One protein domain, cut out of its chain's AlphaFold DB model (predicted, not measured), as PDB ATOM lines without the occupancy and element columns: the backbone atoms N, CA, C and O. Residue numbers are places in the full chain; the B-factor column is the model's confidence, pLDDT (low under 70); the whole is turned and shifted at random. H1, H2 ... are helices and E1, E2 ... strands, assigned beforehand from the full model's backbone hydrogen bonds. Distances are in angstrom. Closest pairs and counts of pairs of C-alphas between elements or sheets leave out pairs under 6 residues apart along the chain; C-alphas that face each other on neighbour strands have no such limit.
ATOM      1  N   TYR A 278     165.103 164.489 154.967       70.88
ATOM      2  CA  TYR A 278     166.339 165.279 155.000       70.88
ATOM      3  C   TYR A 278     167.449 164.591 155.805       70.88
ATOM      4  O   TYR A 278     167.159 163.681 156.579       70.88
ATOM      5  N   PRO A 279     168.725 164.974 155.643       68.12
ATOM      6  CA  PRO A 279     169.809 164.401 156.434       68.12
ATOM      7  C   PRO A 279     169.838 164.957 157.859       68.12
ATOM      8  O   PRO A 279     169.874 166.161 158.028       68.12
ATOM      9  N   ASP A 280     169.933 164.138 158.899       76.81
ATOM     10  CA  ASP A 280     170.162 164.629 160.263       76.81
ATOM     11  C   ASP A 280     171.658 164.940 160.498       76.81
ATOM     12  O   ASP A 280     172.460 164.007 160.626       76.81
ATOM     13  N   PRO A 281     172.073 166.220 160.603       63.66
ATOM     14  CA  PRO A 281     173.481 166.580 160.769       63.66
ATOM     15  C   PRO A 281     174.070 166.129 162.114       63.66
ATOM     16  O   PRO A 281     175.288 166.077 162.246       63.66
ATOM     17  N   THR A 282     173.246 165.787 163.112       72.38
ATOM     18  CA  THR A 282     173.721 165.257 164.407       72.38
ATOM     19  C   THR A 282     173.961 163.762 164.400       72.38
ATOM     20  O   THR A 282     174.732 163.262 165.214       72.38
ATOM     21  N   ARG A 283     173.321 163.045 163.476       73.50
ATOM     22  CA  ARG A 283     173.368 161.583 163.381       73.50
ATOM     23  C   ARG A 283     174.064 161.157 162.100       73.50
ATOM     24  O   ARG A 283     173.555 160.328 161.354       73.50
ATOM     25  N   SER A 284     175.204 161.784 161.807       76.50
ATOM     26  CA  SER A 284     176.021 161.487 160.622       76.50
ATOM     27  C   SER A 284     175.219 161.514 159.308       76.50
ATOM     28  O   SER A 284     175.351 160.631 158.459       76.50
ATOM     29  N   PHE A 285     174.348 162.511 159.152       72.31
ATOM     30  CA  PHE A 285     173.463 162.673 157.995       72.31
ATOM     31  C   PHE A 285     172.539 161.466 157.750       72.31
ATOM     32  O   PHE A 285     172.199 161.157 156.606       72.31
ATOM     33  N   ARG A 286     172.121 160.771 158.816       84.81
ATOM     34  CA  ARG A 286     171.094 159.722 158.751       84.81
ATOM     35  C   ARG A 286     169.780 160.306 158.216       84.81
ATOM     36  O   ARG A 286     169.428 161.418 158.604       84.81
ATOM     37  N   PRO A 287     169.034 159.597 157.351       87.38
ATOM     38  CA  PRO A 287     167.750 160.082 156.852       87.38
ATOM     39  C   PRO A 287     166.776 160.402 157.984       87.38
ATOM     40  O   PRO A 287     166.671 159.648 158.951       87.38
ATOM     41  N   CYS A 288     166.055 161.507 157.834       82.94
ATOM     42  CA  CYS A 288     165.176 162.078 158.837       82.94
ATOM     43  C   CYS A 288     163.825 162.433 158.192       82.94
ATOM     44  O   CYS A 288     163.776 163.176 157.214       82.94
ATOM     45  N   LEU A 289     162.729 161.868 158.703       84.12
ATOM     46  CA  LEU A 289     161.369 162.330 158.433       84.12
ATOM     47  C   LEU A 289     161.101 163.704 159.070       84.12
ATOM     48  O   LEU A 289     161.569 163.950 160.184       84.12
ATOM     49  N   PRO A 290     160.306 164.563 158.408       79.56
ATOM     50  CA  PRO A 290     159.832 165.812 158.990       79.56
ATOM     51  C   PRO A 290     158.820 165.542 160.099       79.56
ATOM     52  O   PRO A 290     157.914 164.735 159.904       79.56
ATOM     53  N   ALA A 291     158.949 166.239 161.229       76.56
ATOM     54  CA  ALA A 291     157.979 166.191 162.319       76.56
ATOM     55  C   ALA A 291     156.763 167.075 162.015       76.56
ATOM     56  O   ALA A 291     156.906 168.240 161.641       76.56
ATOM     57  N   VAL A 292     155.565 166.516 162.181       75.62
ATOM     58  CA  VAL A 292     154.289 167.231 162.052       75.62
ATOM     59  C   VAL A 292     153.533 167.171 163.374       75.62
ATOM     60  O   VAL A 292     153.576 166.160 164.072       75.62
ATOM     61  N   SER A 293     152.827 168.248 163.712       69.94
ATOM     62  CA  SER A 293     152.067 168.355 164.963       69.94
ATOM     63  C   SER A 293     150.857 167.419 165.016       69.94
ATOM     64  O   SER A 293     150.530 166.907 166.082       69.94
ATOM     65  N   ASP A 294     150.212 167.164 163.874       76.81
ATOM     66  CA  ASP A 294     149.095 166.226 163.763       76.81
ATOM     67  C   ASP A 294     149.202 165.386 162.482       76.81
ATOM     68  O   ASP A 294     148.920 165.851 161.374       76.81
ATOM     69  N   VAL A 295     149.592 164.117 162.640       82.88
ATOM     70  CA  VAL A 295     149.741 163.166 161.526       82.88
ATOM     71  C   VAL A 295     148.419 162.919 160.793       82.88
ATOM     72  O   VAL A 295     148.429 162.631 159.593       82.88
ATOM     73  N   LYS A 296     147.269 163.085 161.463       81.06
ATOM     74  CA  LYS A 296     145.950 162.865 160.851       81.06
ATOM     75  C   LYS A 296     145.647 163.886 159.757       81.06
ATOM     76  O   LYS A 296     144.912 163.567 158.828       81.06
ATOM     77  N   LYS A 297     146.257 165.075 159.823       78.69
ATOM     78  CA  LYS A 297     146.132 166.126 158.801       78.69
ATOM     79  C   LYS A 297     146.986 165.867 157.559       78.69
ATOM     80  O   LYS A 297     146.752 166.470 156.518       78.69
ATOM     81  N   VAL A 298     147.967 164.967 157.637       77.94
ATOM     82  CA  VAL A 298     148.819 164.610 156.495       77.94
ATOM     83  C   VAL A 298     148.088 163.609 155.607       77.94
ATOM     84  O   VAL A 298     147.594 162.599 156.101       77.94
ATOM     85  N   SER A 299     148.044 163.829 154.290       84.12
ATOM     86  CA  SER A 299     147.361 162.916 153.361       84.12
ATOM     87  C   SER A 299     148.019 161.526 153.318       84.12
ATOM     88  O   SER A 299     149.218 161.362 153.555       84.12
ATOM     89  N   ALA A 300     147.245 160.480 153.001       80.94
ATOM     90  CA  ALA A 300     147.800 159.125 152.886       80.94
ATOM     91  C   ALA A 300     148.810 159.022 151.737       80.94
ATOM     92  O   ALA A 300     149.779 158.278 151.836       80.94
ATOM     93  N   HIS A 301     148.608 159.787 150.661       79.06
ATOM     94  CA  HIS A 301     149.566 159.874 149.563       79.06
ATOM     95  C   HIS A 301     150.923 160.399 150.049       79.06
ATOM     96  O   HIS A 301     151.958 159.805 149.741       79.06
ATOM     97  N   GLN A 302     150.899 161.434 150.890       79.56
ATOM     98  CA  GLN A 302     152.106 162.048 151.425       79.56
ATOM     99  C   GLN A 302     152.862 161.128 152.380       79.56
ATOM    100  O   GLN A 302     154.067 160.936 152.223       79.56
ATOM    101  N   LEU A 303     152.156 160.474 153.310       82.19
ATOM    102  CA  LEU A 303     152.775 159.490 154.205       82.19
ATOM    103  C   LEU A 303     153.453 158.362 153.421       82.19
ATOM    104  O   LEU A 303     154.574 157.969 153.743       82.19
ATOM    105  N   ARG A 304     152.814 157.870 152.350       87.81
ATOM    106  CA  ARG A 304     153.412 156.850 151.477       87.81
ATOM    107  C   ARG A 304     154.683 157.346 150.809       87.81
ATOM    108  O   ARG A 304     155.666 156.607 150.765       87.81
ATOM    109  N   ALA A 305     154.669 158.571 150.285       80.25
ATOM    110  CA  ALA A 305     155.829 159.169 149.641       80.25
ATOM    111  C   ALA A 305     156.999 159.308 150.624       80.25
ATOM    112  O   ALA A 305     158.098 158.840 150.326       80.25
ATOM    113  N   TRP A 306     156.750 159.858 151.814       85.00
ATOM    114  CA  TRP A 306     157.755 160.028 152.861       85.00
ATOM    115  C   TRP A 306     158.348 158.717 153.342       85.00
ATOM    116  O   TRP A 306     159.568 158.568 153.331       85.00
ATOM    117  N   LEU A 307     157.508 157.748 153.705       89.06
ATOM    118  CA  LEU A 307     157.972 156.448 154.178       89.06
ATOM    119  C   LEU A 307     158.766 155.720 153.095       89.06
ATOM    120  O   LEU A 307     159.850 155.206 153.360       89.06
ATOM    121  N   ARG A 308     158.292 155.739 151.843       88.75
ATOM    122  CA  ARG A 308     159.019 155.135 150.719       88.75
ATOM    123  C   ARG A 308     160.395 155.769 150.536       88.75
ATOM    124  O   ARG A 308     161.368 155.043 150.334       88.75
ATOM    125  N   THR A 309     160.486 157.095 150.578       82.75
ATOM    126  CA  THR A 309     161.765 157.803 150.459       82.75
ATOM    127  C   THR A 309     162.669 157.480 151.644       82.75
ATOM    128  O   THR A 309     163.812 157.088 151.432       82.75
ATOM    129  N   TYR A 310     162.143 157.530 152.869       89.69
ATOM    130  CA  TYR A 310     162.883 157.227 154.092       89.69
ATOM    131  C   TYR A 310     163.468 155.814 154.077       89.69
ATOM    132  O   TYR A 310     164.663 155.655 154.301       89.69
ATOM    133  N   PHE A 311     162.679 154.787 153.746       91.44
ATOM    134  CA  PHE A 311     163.161 153.403 153.713       91.44
ATOM    135  C   PHE A 311     164.248 153.182 152.654       91.44
ATOM    136  O   PHE A 311     165.258 152.535 152.932       91.44
ATOM    137  N   ASN A 312     164.088 153.758 151.457       86.56
ATOM    138  CA  ASN A 312     165.117 153.677 150.418       86.56
ATOM    139  C   ASN A 312     166.394 154.420 150.826       86.56
ATOM    140  O   ASN A 312     167.494 153.900 150.640       86.56
ATOM    141  N   TYR A 313     166.259 155.615 151.399       86.56
ATOM    142  CA  TYR A 313     167.396 156.408 151.852       86.56
ATOM    143  C   TYR A 313     168.103 155.729 153.021       86.56
ATOM    144  O   TYR A 313     169.324 155.683 153.028       86.56
ATOM    145  N   MET A 314     167.370 155.113 153.952       88.81
ATOM    146  CA  MET A 314     167.964 154.365 155.060       88.81
ATOM    147  C   MET A 314     168.784 153.181 154.547       88.81
ATOM    148  O   MET A 314     169.920 152.989 154.969       88.81
ATOM    149  N   ARG A 315     168.262 152.434 153.564       87.62
ATOM    150  CA  ARG A 315     169.012 151.342 152.932       87.62
ATOM    151  C   ARG A 315     170.290 151.838 152.252       87.62
ATOM    152  O   ARG A 315     171.337 151.217 152.420       87.62
ATOM    153  N   MET A 316     170.222 152.938 151.499       84.50
ATOM    154  CA  MET A 316     171.403 153.522 150.844       84.50
ATOM    155  C   MET A 316     172.410 154.070 151.859       84.50
ATOM    156  O   MET A 316     173.613 153.876 151.697       84.50
ATOM    157  N   TRP A 317     171.928 154.689 152.936       85.75
ATOM    158  CA  TRP A 317     172.755 155.178 154.037       85.75
ATOM    159  C   TRP A 317     173.489 154.032 154.748       85.75
ATOM    160  O   TRP A 317     174.643 154.179 155.131       85.75
ATOM    161  N   GLN A 318     172.878 152.843 154.824       88.06
ATOM    162  CA  GLN A 318     173.523 151.619 155.317       88.06
ATOM    163  C   GLN A 318     174.391 150.886 154.269       88.06
ATOM    164  O   GLN A 318     174.893 149.792 154.528       88.06
ATOM    165  N   GLY A 319     174.586 151.476 153.085       83.00
ATOM    166  CA  GLY A 319     175.478 150.966 152.041       83.00
ATOM    167  C   GLY A 319     174.834 150.044 151.003       83.00
ATOM    168  O   GLY A 319     175.547 149.369 150.259       83.00
ATOM    169  N   GLY A 320     173.502 149.988 150.944       82.69
ATOM    170  CA  GLY A 320     172.767 149.215 149.943       82.69
ATOM    171  C   GLY A 320     172.740 149.886 148.571       82.69
ATOM    172  O   GLY A 320     172.710 151.110 148.462       82.69
ATOM    173  N   LEU A 321     172.701 149.074 147.510       75.19
ATOM    174  CA  LEU A 321     172.657 149.547 146.123       75.19
ATOM    175  C   LEU A 321     171.245 149.452 145.534       75.19
ATOM    176  O   LEU A 321     170.620 148.391 145.576       75.19
ATOM    177  N   GLY A 322     170.740 150.555 144.974       67.94
ATOM    178  CA  GLY A 322     169.440 150.614 144.292       67.94
ATOM    179  C   GLY A 322     168.211 150.698 145.219       67.94
ATOM    180  O   GLY A 322     168.349 150.920 146.423       67.94
ATOM    181  N   PRO A 323     166.990 150.557 144.670       72.50
ATOM    182  CA  PRO A 323     165.747 150.603 145.445       72.50
ATOM    183  C   PRO A 323     165.543 149.349 146.310       72.50
ATOM    184  O   PRO A 323     166.143 148.304 146.063       72.50
ATOM    185  N   LEU A 324     164.673 149.451 147.317       80.38
ATOM    186  CA  LEU A 324     164.323 148.345 148.211       80.38
ATOM    187  C   LEU A 324     163.668 147.169 147.457       80.38
ATOM    188  O   LEU A 324     162.728 147.364 146.682       80.38
ATOM    189  N   GLY A 325     164.110 145.942 147.747       82.50
ATOM    190  CA  GLY A 325     163.466 144.702 147.303       82.50
ATOM    191  C   GLY A 325     162.193 144.415 148.100       82.50
ATOM    192  O   GLY A 325     162.175 143.538 148.957       82.50
ATOM    193  N   TRP A 326     161.123 145.178 147.851       86.19
ATOM    194  CA  TRP A 326     159.893 145.118 148.656       86.19
ATOM    195  C   TRP A 326     159.281 143.720 148.761       86.19
ATOM    196  O   TRP A 326     158.761 143.382 149.817       86.19
ATOM    197  N   LYS A 327     159.352 142.907 147.699       85.06
ATOM    198  CA  LYS A 327     158.813 141.540 147.709       85.06
ATOM    199  C   LYS A 327     159.488 140.680 148.773       85.06
ATOM    200  O   LYS A 327     158.787 140.149 149.629       85.06
ATOM    201  N   ASP A 328     160.813 140.621 148.752       84.00
ATOM    202  CA  ASP A 328     161.588 139.755 149.643       84.00
ATOM    203  C   ASP A 328     161.438 140.201 151.105       84.00
ATOM    204  O   ASP A 328     161.194 139.387 151.989       84.00
ATOM    205  N   ILE A 329     161.452 141.516 151.347       87.25
ATOM    206  CA  ILE A 329     161.284 142.092 152.691       87.25
ATOM    207  C   ILE A 329     159.859 141.893 153.224       87.25
ATOM    208  O   ILE A 329     159.676 141.609 154.404       87.25
ATOM    209  N   SER A 330     158.836 142.011 152.373       87.50
ATOM    210  CA  SER A 330     157.438 141.833 152.794       87.50
ATOM    211  C   SER A 330     157.083 140.387 153.157       87.50
ATOM    212  O   SER A 330     156.125 140.160 153.900       87.50
ATOM    213  N   GLN A 331     157.842 139.424 152.625       88.50
ATOM    214  CA  GLN A 331     157.679 137.988 152.861       88.50
ATOM    215  C   GLN A 331     158.556 137.472 154.009       88.50
ATOM    216  O   GLN A 331     158.416 136.314 154.401       88.50
ATOM    217  N   ASP A 332     159.434 138.310 154.565       87.81
ATOM    218  CA  ASP A 332     160.291 137.939 155.686       87.81
ATOM    219  C   ASP A 332     159.472 137.766 156.973       87.81
ATOM    220  O   ASP A 332     158.993 138.730 157.573       87.81
ATOM    221  N   THR A 333     159.326 136.516 157.408       83.88
ATOM    222  CA  THR A 333     158.696 136.149 158.683       83.88
ATOM    223  C   THR A 333     159.710 135.802 159.771       83.88
ATOM    224  O   THR A 333     159.318 135.583 160.916       83.88
ATOM    225  N   SER A 334     161.000 135.701 159.434       85.69
ATOM    226  CA  SER A 334     162.065 135.328 160.371       85.69
ATOM    227  C   SER A 334     162.783 136.536 160.971       85.69
ATOM    228  O   SER A 334     163.669 136.353 161.804       85.69
ATOM    229  N   PHE A 335     162.375 137.759 160.605       87.81
ATOM    230  CA  PHE A 335     162.995 139.016 161.043       87.81
ATOM    231  C   PHE A 335     164.480 139.094 160.666       87.81
ATOM    232  O   PHE A 335     165.293 139.681 161.384       87.81
ATOM    233  N   ARG A 336     164.839 138.484 159.531       88.19
ATOM    234  CA  ARG A 336     166.206 138.469 159.013       88.19
ATOM    235  C   ARG A 336     166.645 139.866 158.593       88.19
ATOM    236  O   ARG A 336     167.739 140.299 158.938       88.19
ATOM    237  N   TYR A 337     165.813 140.567 157.826       87.88
ATOM    238  CA  TYR A 337     166.176 141.864 157.252       87.88
ATOM    239  C   TYR A 337     165.998 143.013 158.240       87.88
ATOM    240  O   TYR A 337     166.717 144.008 158.159       87.88
ATOM    241  N   ILE A 338     165.046 142.893 159.167       91.75
ATOM    242  CA  ILE A 338     164.730 143.896 160.187       91.75
ATOM    243  C   ILE A 338     164.422 143.147 161.483       91.75
ATOM    244  O   ILE A 338     163.502 142.331 161.515       91.75
ATOM    245  N   LYS A 339     165.153 143.446 162.561       90.19
ATOM    246  CA  LYS A 339     164.875 142.883 163.888       90.19
ATOM    247  C   LYS A 339     163.462 143.233 164.351       90.19
ATOM    248  O   LYS A 339     163.006 144.362 164.189       90.19
ATOM    249  N   LYS A 340     162.807 142.289 165.034       90.31
ATOM    250  CA  LYS A 340     161.460 142.463 165.606       90.31
ATOM    251  C   LYS A 340     161.339 143.699 166.512       90.31
ATOM    252  O   LYS A 340     160.294 144.338 166.524       90.31
ATOM    253  N   THR A 341     162.398 144.050 167.242       91.19
ATOM    254  CA  THR A 341     162.448 145.227 168.130       91.19
ATOM    255  C   THR A 341     162.302 146.554 167.388       91.19
ATOM    256  O   THR A 341     161.843 147.525 167.980       91.19
ATOM    257  N   CYS A 342     162.640 146.601 166.096       91.75
ATOM    258  CA  CYS A 342     162.549 147.803 165.273       91.75
ATOM    259  C   CYS A 342     161.144 148.053 164.695       91.75
ATOM    260  O   CYS A 342     160.955 149.051 163.995       91.75
ATOM    261  N   PHE A 343     160.181 147.155 164.931       93.44
ATOM    262  CA  PHE A 343     158.817 147.291 164.429       93.44
ATOM    263  C   PHE A 343     157.926 148.077 165.399       93.44
ATOM    264  O   PHE A 343     158.006 147.862 166.611       93.44
ATOM    265  N   PRO A 344     157.010 148.916 164.876       93.31
ATOM    266  CA  PRO A 344     155.949 149.496 165.682       93.31
ATOM    267  C   PRO A 344     155.115 148.408 166.377       93.31
ATOM    268  O   PRO A 344     154.920 147.322 165.813       93.31
ATOM    269  N   PRO A 345     154.537 148.690 167.559       89.00
ATOM    270  CA  PRO A 345     153.637 147.761 168.223       89.00
ATOM    271  C   PRO A 345     152.516 147.319 167.280       89.00
ATOM    272  O   PRO A 345     151.898 148.146 166.613       89.00
ATOM    273  N   ARG A 346     152.223 146.012 167.265       86.56
ATOM    274  CA  ARG A 346     151.182 145.373 166.428       86.56
ATOM    275  C   ARG A 346     151.489 145.310 164.924       86.56
ATOM    276  O   ARG A 346     150.653 144.812 164.175       86.56
ATOM    277  N   VAL A 347     152.674 145.735 164.488       90.12
ATOM    278  CA  VAL A 347     153.169 145.526 163.122       90.12
ATOM    279  C   VAL A 347     154.220 144.418 163.145       90.12
ATOM    280  O   VAL A 347     155.126 144.431 163.970       90.12
ATOM    281  N   PHE A 348     154.103 143.441 162.243       85.81
ATOM    282  CA  PHE A 348     154.970 142.249 162.243       85.81
ATOM    283  C   PHE A 348     155.745 142.038 160.940       85.81
ATOM    284  O   PHE A 348     156.540 141.110 160.851       85.81
ATOM    285  N   ARG A 349     155.507 142.876 159.926       89.94
ATOM    286  CA  ARG A 349     156.175 142.826 158.620       89.94
ATOM    287  C   ARG A 349     156.226 144.213 158.001       89.94
ATOM    288  O   ARG A 349     155.351 145.040 158.263       89.94
ATOM    289  N   LEU A 350     157.242 144.471 157.182       91.94
ATOM    290  CA  LEU A 350     157.365 145.732 156.457       91.94
ATOM    291  C   LEU A 350     156.807 145.547 155.043       91.94
ATOM    292  O   LEU A 350     157.449 144.949 154.184       91.94
ATOM    293  N   LEU A 351     155.598 146.056 154.810       91.81
ATOM    294  CA  LEU A 351     154.997 146.102 153.477       91.81
ATOM    295  C   LEU A 351     155.597 147.242 152.643       91.81
ATOM    296  O   LEU A 351     156.233 148.154 153.170       91.81
ATOM    297  N   SER A 352     155.356 147.229 151.332       91.25
ATOM    298  CA  SER A 352     155.525 148.447 150.536       91.25
ATOM    299  C   SER A 352     154.574 149.523 151.068       91.25
ATOM    300  O   SER A 352     153.407 149.213 151.306       91.25
ATOM    301  N   PRO A 353     154.992 150.798 151.201       91.69
ATOM    302  CA  PRO A 353     154.092 151.871 151.621       91.69
ATOM    303  C   PRO A 353     152.825 151.976 150.758       91.69
ATOM    304  O   PRO A 353     151.779 152.398 151.240       91.69
ATOM    305  N   HIS A 354     152.880 151.556 149.489       89.38
ATOM    306  CA  HIS A 354     151.697 151.504 148.624       89.38
ATOM    307  C   HIS A 354     150.644 150.484 149.080       89.38
ATOM    308  O   HIS A 354     149.458 150.744 148.888       89.38
ATOM    309  N   ASP A 355     151.069 149.403 149.732       91.56
ATOM    310  CA  ASP A 355     150.215 148.297 150.176       91.56
ATOM    311  C   ASP A 355     149.774 148.448 151.643       91.56
ATOM    312  O   ASP A 355     148.920 147.702 152.115       91.56
ATOM    313  N   MET A 356     150.343 149.416 152.371       92.50
ATOM    314  CA  MET A 356     149.977 149.697 153.758       92.50
ATOM    315  C   MET A 356     148.624 150.405 153.853       92.50
ATOM    316  O   MET A 356     148.339 151.373 153.126       92.50
ATOM    317  N   VAL A 357     147.817 149.981 154.828       93.50
ATOM    318  CA  VAL A 357     146.612 150.722 155.221       93.50
ATOM    319  C   VAL A 357     146.988 151.985 155.997       93.50
ATOM    320  O   VAL A 357     148.095 152.124 156.516       93.50
ATOM    321  N   ARG A 358     146.051 152.933 156.109       92.38
ATOM    322  CA  ARG A 358     146.299 154.227 156.766       92.38
ATOM    323  C   ARG A 358     146.860 154.085 158.187       92.38
ATOM    324  O   ARG A 358     147.826 154.765 158.512       92.38
ATOM    325  N   ALA A 359     146.296 153.182 158.988       92.69
ATOM    326  CA  ALA A 359     146.748 152.939 160.357       92.69
ATOM    327  C   ALA A 359     148.197 152.419 160.422       92.69
ATOM    328  O   ALA A 359     148.948 152.804 161.313       92.69
ATOM    329  N   GLU A 360     148.616 151.592 159.460       93.75
ATOM    330  CA  GLU A 360     149.994 151.094 159.378       93.75
ATOM    331  C   GLU A 360     150.969 152.196 158.947       93.75
ATOM    332  O   GLU A 360     152.065 152.289 159.499       93.75
ATOM    333  N   LEU A 361     150.568 153.063 158.006       94.25
ATOM    334  CA  LEU A 361     151.358 154.233 157.603       94.25
ATOM    335  C   LEU A 361     151.596 155.175 158.791       94.25
ATOM    336  O   LEU A 361     152.722 155.615 159.013       94.25
ATOM    337  N   GLU A 362     150.547 155.469 159.561       94.19
ATOM    338  CA  GLU A 362     150.646 156.307 160.761       94.19
ATOM    339  C   GLU A 362     151.516 155.650 161.837       94.19
ATOM    340  O   GLU A 362     152.388 156.315 162.393       94.19
ATOM    341  N   ALA A 363     151.342 154.347 162.086       94.31
ATOM    342  CA  ALA A 363     152.148 153.607 163.054       94.31
ATOM    343  C   ALA A 363     153.643 153.643 162.705       94.31
ATOM    344  O   ALA A 363     154.468 153.928 163.571       94.31
ATOM    345  N   TRP A 364     154.000 153.414 161.436       95.38
ATOM    346  CA  TRP A 364     155.387 153.507 160.977       95.38
ATOM    347  C   TRP A 364     155.949 154.919 161.081       95.38
ATOM    348  O   TRP A 364     157.061 155.096 161.576       95.38
ATOM    349  N   TYR A 365     155.190 155.922 160.637       94.44
ATOM    350  CA  TYR A 365     155.609 157.318 160.706       94.44
ATOM    351  C   TYR A 365     155.883 157.744 162.156       94.44
ATOM    352  O   TYR A 365     156.977 158.215 162.459       94.44
ATOM    353  N   LEU A 366     154.937 157.502 163.070       92.88
ATOM    354  CA  LEU A 366     155.068 157.860 164.485       92.88
ATOM    355  C   LEU A 366     156.209 157.102 165.176       92.88
ATOM    356  O   LEU A 366     156.916 157.681 165.996       92.88
ATOM    357  N   TRP A 367     156.419 155.829 164.831       94.88
ATOM    358  CA  TRP A 367     157.526 155.039 165.371       94.88
ATOM    359  C   TRP A 367     158.891 155.597 164.958       94.88
ATOM    360  O   TRP A 367     159.788 155.737 165.788       94.88
ATOM    361  N   ILE A 368     159.042 155.976 163.687       94.19
ATOM    362  CA  ILE A 368     160.276 156.596 163.196       94.19
ATOM    363  C   ILE A 368     160.512 157.942 163.894       94.19
ATOM    364  O   ILE A 368     161.616 158.165 164.387       94.19
ATOM    365  N   ILE A 369     159.476 158.780 164.021       91.69
ATOM    366  CA  ILE A 369     159.539 160.064 164.739       91.69
ATOM    367  C   ILE A 369     159.978 159.865 166.192       91.69
ATOM    368  O   ILE A 369     160.910 160.527 166.644       91.69
ATOM    369  N   ALA A 370     159.408 158.889 166.904       88.75
ATOM    370  CA  ALA A 370     159.824 158.567 168.267       88.75
ATOM    371  C   ALA A 370     161.316 158.183 168.349       88.75
ATOM    372  O   ALA A 370     162.019 158.603 169.270       88.75
ATOM    373  N   GLY A 371     161.834 157.436 167.367       87.81
ATOM    374  CA  GLY A 371     163.263 157.122 167.274       87.81
ATOM    375  C   GLY A 371     164.143 158.345 166.985       87.81
ATOM    376  O   GLY A 371     165.258 158.459 167.503       87.81
ATOM    377  N   GLN A 372     163.653 159.296 166.192       87.75
ATOM    378  CA  GLN A 372     164.347 160.552 165.892       87.75
ATOM    379  C   GLN A 372     164.395 161.481 167.109       87.75
ATOM    380  O   GLN A 372     165.442 162.048 167.401       87.75
ATOM    381  N   GLU A 373     163.313 161.548 167.879       85.25
ATOM    382  CA  GLU A 373     163.208 162.333 169.115       85.25
ATOM    383  C   GLU A 373     163.936 161.693 170.311       85.25
ATOM    384  O   GLU A 373     163.963 162.267 171.396       85.25
ATOM    385  N   GLY A 374     164.534 160.508 170.134       85.62
ATOM    386  CA  GLY A 374     165.260 159.805 171.198       85.62
ATOM    387  C   GLY A 374     164.351 159.160 172.249       85.62
ATOM    388  O   GLY A 374     164.811 158.846 173.342       85.62
ATOM    389  N   LYS A 375     163.069 158.952 171.928       88.75
ATOM    390  CA  LYS A 375     162.087 158.287 172.803       88.75
ATOM    391  C   LYS A 375     162.180 156.756 172.755       88.75
ATOM    392  O   LYS A 375     161.574 156.092 173.591       88.75
ATOM    393  N   LEU A 376     162.897 156.202 171.776       89.94
ATOM    394  CA  LEU A 376     163.116 154.763 171.609       89.94
ATOM    395  C   LEU A 376     164.538 154.365 172.015       89.94
ATOM    396  O   LEU A 376     165.475 155.147 171.845       89.94
ATOM    397  N   GLN A 377     164.701 153.129 172.490       87.75
ATOM    398  CA  GLN A 377     166.021 152.545 172.735       87.75
ATOM    399  C   GLN A 377     166.782 152.333 171.414       87.75
ATOM    400  O   GLN A 377     166.147 152.134 170.375       87.75
ATOM    401  N   PRO A 378     168.129 152.346 171.404       86.00
ATOM    402  CA  PRO A 378     168.915 152.237 170.172       86.00
ATOM    403  C   PRO A 378     168.575 151.019 169.297       86.00
ATOM    404  O   PRO A 378     168.563 151.129 168.074       86.00
ATOM    405  N   ASP A 379     168.255 149.877 169.905       87.50
ATOM    406  CA  ASP A 379     167.859 148.625 169.245       87.50
ATOM    407  C   ASP A 379     166.411 148.619 168.716       87.50
ATOM    408  O   ASP A 379     166.029 147.732 167.947       87.50
ATOM    409  N   GLN A 380     165.613 149.613 169.106       90.44
ATOM    410  CA  GLN A 380     164.252 149.853 168.624       90.44
ATOM    411  C   GLN A 380     164.206 150.863 167.468       90.44
ATOM    412  O   GLN A 380     163.223 150.912 166.725       90.44
ATOM    413  N   ILE A 381     165.263 151.664 167.281       91.19
ATOM    414  CA  ILE A 381     165.345 152.625 166.176       91.19
ATOM    415  C   ILE A 381     165.402 151.858 164.852       91.19
ATOM    416  O   ILE A 381     166.236 150.977 164.660       91.19
ATOM    417  N   PHE A 382     164.534 152.231 163.910       93.25
ATOM    418  CA  PHE A 382     164.445 151.554 162.621       93.25
ATOM    419  C   PHE A 382     165.785 151.511 161.869       93.25
ATOM    420  O   PHE A 382     166.367 152.553 161.546       93.25
ATOM    421  N   GLN A 383     166.223 150.299 161.528       91.25
ATOM    422  CA  GLN A 383     167.390 150.015 160.698       91.25
ATOM    423  C   GLN A 383     167.266 148.633 160.044       91.25
ATOM    424  O   GLN A 383     166.605 147.738 160.574       91.25
ATOM    425  N   PHE A 384     167.953 148.433 158.922       91.44
ATOM    426  CA  PHE A 384     168.109 147.111 158.323       91.44
ATOM    427  C   PHE A 384     169.213 146.332 159.043       91.44
ATOM    428  O   PHE A 384     170.307 146.843 159.259       91.44
ATOM    429  N   SER A 385     168.928 145.090 159.417       89.56
ATOM    430  CA  SER A 385     169.905 144.159 159.997       89.56
ATOM    431  C   SER A 385     170.743 143.478 158.917       89.56
ATOM    432  O   SER A 385     171.891 143.131 159.169       89.56
ATOM    433  N   VAL A 386     170.199 143.343 157.704       88.88
ATOM    434  CA  VAL A 386     170.908 142.812 156.534       88.88
ATOM    435  C   VAL A 386     170.673 143.731 155.336       88.88
ATOM    436  O   VAL A 386     169.529 144.053 155.012       88.88
ATOM    437  N   VAL A 387     171.748 144.151 154.664       87.81
ATOM    438  CA  VAL A 387     171.700 145.016 153.477       87.81
ATOM    439  C   VAL A 387     172.449 144.374 152.314       87.81
ATOM    440  O   VAL A 387     173.674 144.256 152.314       87.81
ATOM    441  N   GLU A 388     171.705 143.984 151.284       83.25
ATOM    442  CA  GLU A 388     172.257 143.347 150.086       83.25
ATOM    443  C   GLU A 388     173.017 144.341 149.194       83.25
ATOM    444  O   GLU A 388     172.537 145.449 148.917       83.25
ATOM    445  N   ARG A 389     174.190 143.918 148.708       73.50
ATOM    446  CA  ARG A 389     175.127 144.727 147.907       73.50
ATOM    447  C   ARG A 389     175.135 144.385 146.413       73.50
ATOM    448  O   ARG A 389     175.906 144.972 145.666       73.50
ATOM    449  N   GLY A 390     174.310 143.444 145.965       69.62
ATOM    450  CA  GLY A 390     174.338 142.902 144.603       69.62
ATOM    451  C   GLY A 390     174.524 141.385 144.606       69.62
ATOM    452  O   GLY A 390     174.765 140.799 145.655       69.62
ATOM    453  N   LYS A 391     174.386 140.749 143.437       67.31
ATOM    454  CA  LYS A 391     174.355 139.279 143.320       67.31
ATOM    455  C   LYS A 391     175.673 138.592 143.699       67.31
ATOM    456  O   LYS A 391     175.634 137.449 144.135       67.31
ATOM    457  N   ASP A 392     176.794 139.303 143.587       71.94
ATOM    458  CA  ASP A 392     178.140 138.723 143.695       71.94
ATOM    459  C   ASP A 392     178.926 139.211 144.926       71.94
ATOM    460  O   ASP A 392     180.106 138.902 145.076       71.94
ATOM    461  N   LEU A 393     178.299 139.993 145.812       75.56
ATOM    462  CA  LEU A 393     178.941 140.536 147.011       75.56
ATOM    463  C   LEU A 393     178.207 140.079 148.276       75.56
ATOM    464  O   LEU A 393     176.975 140.123 148.302       75.56
ATOM    465  N   PRO A 394     178.937 139.702 149.347       81.50
ATOM    466  CA  PRO A 394     178.309 139.335 150.610       81.50
ATOM    467  C   PRO A 394     177.494 140.519 151.155       81.50
ATOM    468  O   PRO A 394     177.940 141.670 151.041       81.50
ATOM    469  N   PRO A 395     176.298 140.273 151.722       84.75
ATOM    470  CA  PRO A 395     175.490 141.337 152.297       84.75
ATOM    471  C   PRO A 395     176.200 141.954 153.506       84.75
ATOM    472  O   PRO A 395     177.008 141.310 154.173       84.75
ATOM    473  N   TYR A 396     175.886 143.212 153.802       86.25
ATOM    474  CA  TYR A 396     176.264 143.800 155.080       86.25
ATOM    475  C   TYR A 396     175.327 143.280 156.163       86.25
ATOM    476  O   TYR A 396     174.112 143.424 156.034       86.25
ATOM    477  N   GLU A 397     175.891 142.706 157.220       87.81
ATOM    478  CA  GLU A 397     175.148 142.253 158.392       87.81
ATOM    479  C   GLU A 397     175.477 143.153 159.583       87.81
ATOM    480  O   GLU A 397     176.640 143.379 159.913       87.81
ATOM    481  N   PHE A 398     174.436 143.686 160.217       85.62
ATOM    482  CA  PHE A 398     174.525 144.601 161.347       85.62
ATOM    483  C   PHE A 398     173.902 143.936 162.575       85.62
ATOM    484  O   PHE A 398     172.687 143.965 162.790       85.62
ATOM    485  N   THR A 399     174.750 143.299 163.381       77.62
ATOM    486  CA  THR A 399     174.349 142.610 164.615       77.62
ATOM    487  C   THR A 399     174.074 143.580 165.761       77.62
ATOM    488  O   THR A 399     173.244 143.276 166.620       77.62
ATOM    489  N   GLU A 400     174.673 144.770 165.738       81.62
ATOM    490  CA  GLU A 400     174.497 145.832 166.732       81.62
ATOM    491  C   GLU A 400     173.723 147.046 166.169       81.62
ATOM    492  O   GLU A 400     173.641 147.233 164.949       81.62
ATOM    493  N   PRO A 401     173.101 147.872 167.033       80.25
ATOM    494  CA  PRO A 401     172.487 149.136 166.631       80.25
ATOM    495  C   PRO A 401     173.484 150.091 165.960       80.25
ATOM    496  O   PRO A 401     174.562 150.353 166.486       80.25
ATOM    497  N   ILE A 402     173.105 150.658 164.816       78.75
ATOM    498  CA  ILE A 402     173.936 151.588 164.050       78.75
ATOM    499  C   ILE A 402     173.656 153.009 164.535       78.75
ATOM    500  O   ILE A 402     172.584 153.579 164.301       78.75
ATOM    501  N   THR A 403     174.642 153.588 165.211       68.62
ATOM    502  CA  THR A 403     174.568 154.933 165.801       68.62
ATOM    503  C   THR A 403     175.310 155.994 164.983       68.62
ATOM    504  O   THR A 403     175.015 157.178 165.127       68.62
ATOM    505  N   SER A 404     176.206 155.590 164.078       69.31
ATOM    506  CA  SER A 404     176.975 156.461 163.181       69.31
ATOM    507  C   SER A 404     176.915 155.973 161.730       69.31
ATOM    508  O   SER A 404     176.559 154.825 161.464       69.31
ATOM    509  N   ALA A 405     177.220 156.853 160.771       67.88
ATOM    510  CA  ALA A 405     177.179 156.493 159.353       67.88
ATOM    511  C   ALA A 405     178.203 155.396 159.022       67.88
ATOM    512  O   ALA A 405     179.395 155.589 159.281       67.88
ATOM    513  N   PRO A 406     177.781 154.282 158.399       77.31
ATOM    514  CA  PRO A 406     178.710 153.272 157.913       77.31
ATOM    515  C   PRO A 406     179.647 153.857 156.845       77.31
ATOM    516  O   PRO A 406     179.202 154.590 155.959       77.31
ATOM    517  N   ALA A 407     180.937 153.505 156.886       73.00
ATOM    518  CA  ALA A 407     181.956 153.998 155.943       73.00
ATOM    519  C   ALA A 407     181.626 153.696 154.465       73.00
ATOM    520  O   ALA A 407     182.107 154.348 153.545       73.00
ATOM    521  N   ASN A 408     180.780 152.696 154.249       74.69
ATOM    522  CA  ASN A 408     180.288 152.189 152.978       74.69
ATOM    523  C   ASN A 408     178.942 152.793 152.531       74.69
ATOM    524  O   ASN A 408     178.350 152.274 151.577       74.69
ATOM    525  N   SER A 409     178.446 153.833 153.211       78.88
ATOM    526  CA  SER A 409     177.224 154.549 152.830       78.88
ATOM    527  C   SER A 409     177.256 154.949 151.353       78.88
ATOM    528  O   SER A 409     178.225 155.531 150.869       78.88
ATOM    529  N   GLN A 410     176.183 154.628 150.633       76.44
ATOM    530  CA  GLN A 410     175.984 154.994 149.227       76.44
ATOM    531  C   GLN A 410     175.084 156.225 149.081       76.44
ATOM    532  O   GLN A 410     174.857 156.702 147.971       76.44
ATOM    533  N   LEU A 411     174.536 156.731 150.191       73.50
ATOM    534  CA  LEU A 411     173.670 157.898 150.172       73.50
ATOM    535  C   LEU A 411     174.507 159.175 150.120       73.50
ATOM    536  O   LEU A 411     175.175 159.537 151.091       73.50
ATOM    537  N   THR A 412     174.420 159.883 148.999       68.62
ATOM    538  CA  THR A 412     174.968 161.228 148.842       68.62
ATOM    539  C   THR A 412     173.848 162.253 148.944       68.62
ATOM    540  O   THR A 412     172.909 162.258 148.157       68.62
ATOM    541  N   TRP A 413     173.961 163.130 149.936       53.50
ATOM    542  CA  TRP A 413     173.063 164.269 150.100       53.50
ATOM    543  C   TRP A 413     173.582 165.467 149.316       53.50
ATOM    544  O   TRP A 413     174.781 165.777 149.396       53.50
ATOM    545  N   THR A 414     172.693 166.164 148.614       44.44
ATOM    546  CA  THR A 414     173.041 167.410 147.929       44.44
ATOM    547  C   THR A 414     173.296 168.538 148.933       44.44
ATOM    548  O   THR A 414     173.013 168.430 150.133       44.44
ATOM    549  N   VAL A 415     173.875 169.640 148.458       40.44
ATOM    550  CA  VAL A 415     174.140 170.818 149.298       40.44
ATOM    551  C   VAL A 415     172.824 171.418 149.799       40.44
ATOM    552  O   VAL A 415     172.708 171.769 150.970       40.44
TER     553      VAL A 415
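Overview. This is residues 278 to 415 of the 791 residues of an uncharacterized protein of Thanatephorus cucumeris (strain AG1-IB / isolate 7/3/14) (UniProt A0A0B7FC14). Little regular structure is here: helices H1 and H3 pack aslant amid long loops, the tiny hairpin E1 E2 packs on H1, and small H2 sits away from these. The 138 printed residues, 44 in named elements, run E1, E2, H1, H2, H3, mostly helix, with E1 and E2 antiparallel. The whole is compact, radius of gyration of the C-alphas 14.3 A, spanning 44 by 36 by 27 A.

Along the chain. Find C-alpha 278 at (166.339, 165.279, 155.000), where E1, residues 278 to 280, begins; E2 is 286 to 288. H1, 300 to 317, runs 25.3 A; H2 is 326 to 330; H3, 358 to 372, runs 21.2 A to C-alpha 372 at (164.347, 160.552, 165.892).

Arrangement. In the hairpin E1 and E2, N 280 and O 286 are 2.8 A apart. The closest C-alphas of E2 and H1, Pro 287 and Met 314, are 6.0 A apart. H1 touches H3 with residues 300 to 307 alone, closest C-alphas Leu 303 and Leu 361, 6.4 A, at a steep tilt of 44 degrees, the same way. H2 is apart from H1 and H3. In H1, H2 and H3 every O i to N i+4 pair is within hydrogen-bond range.

Size, cuts and confidence. The farthest C-alphas, Ser 293 and Asp 392, are 44.8 A apart. The printed part has no cut; links E2 to H1 and H2 to H3 are long. Look for low pLDDT at, among others, residues 403 to 405 and 412 to 415.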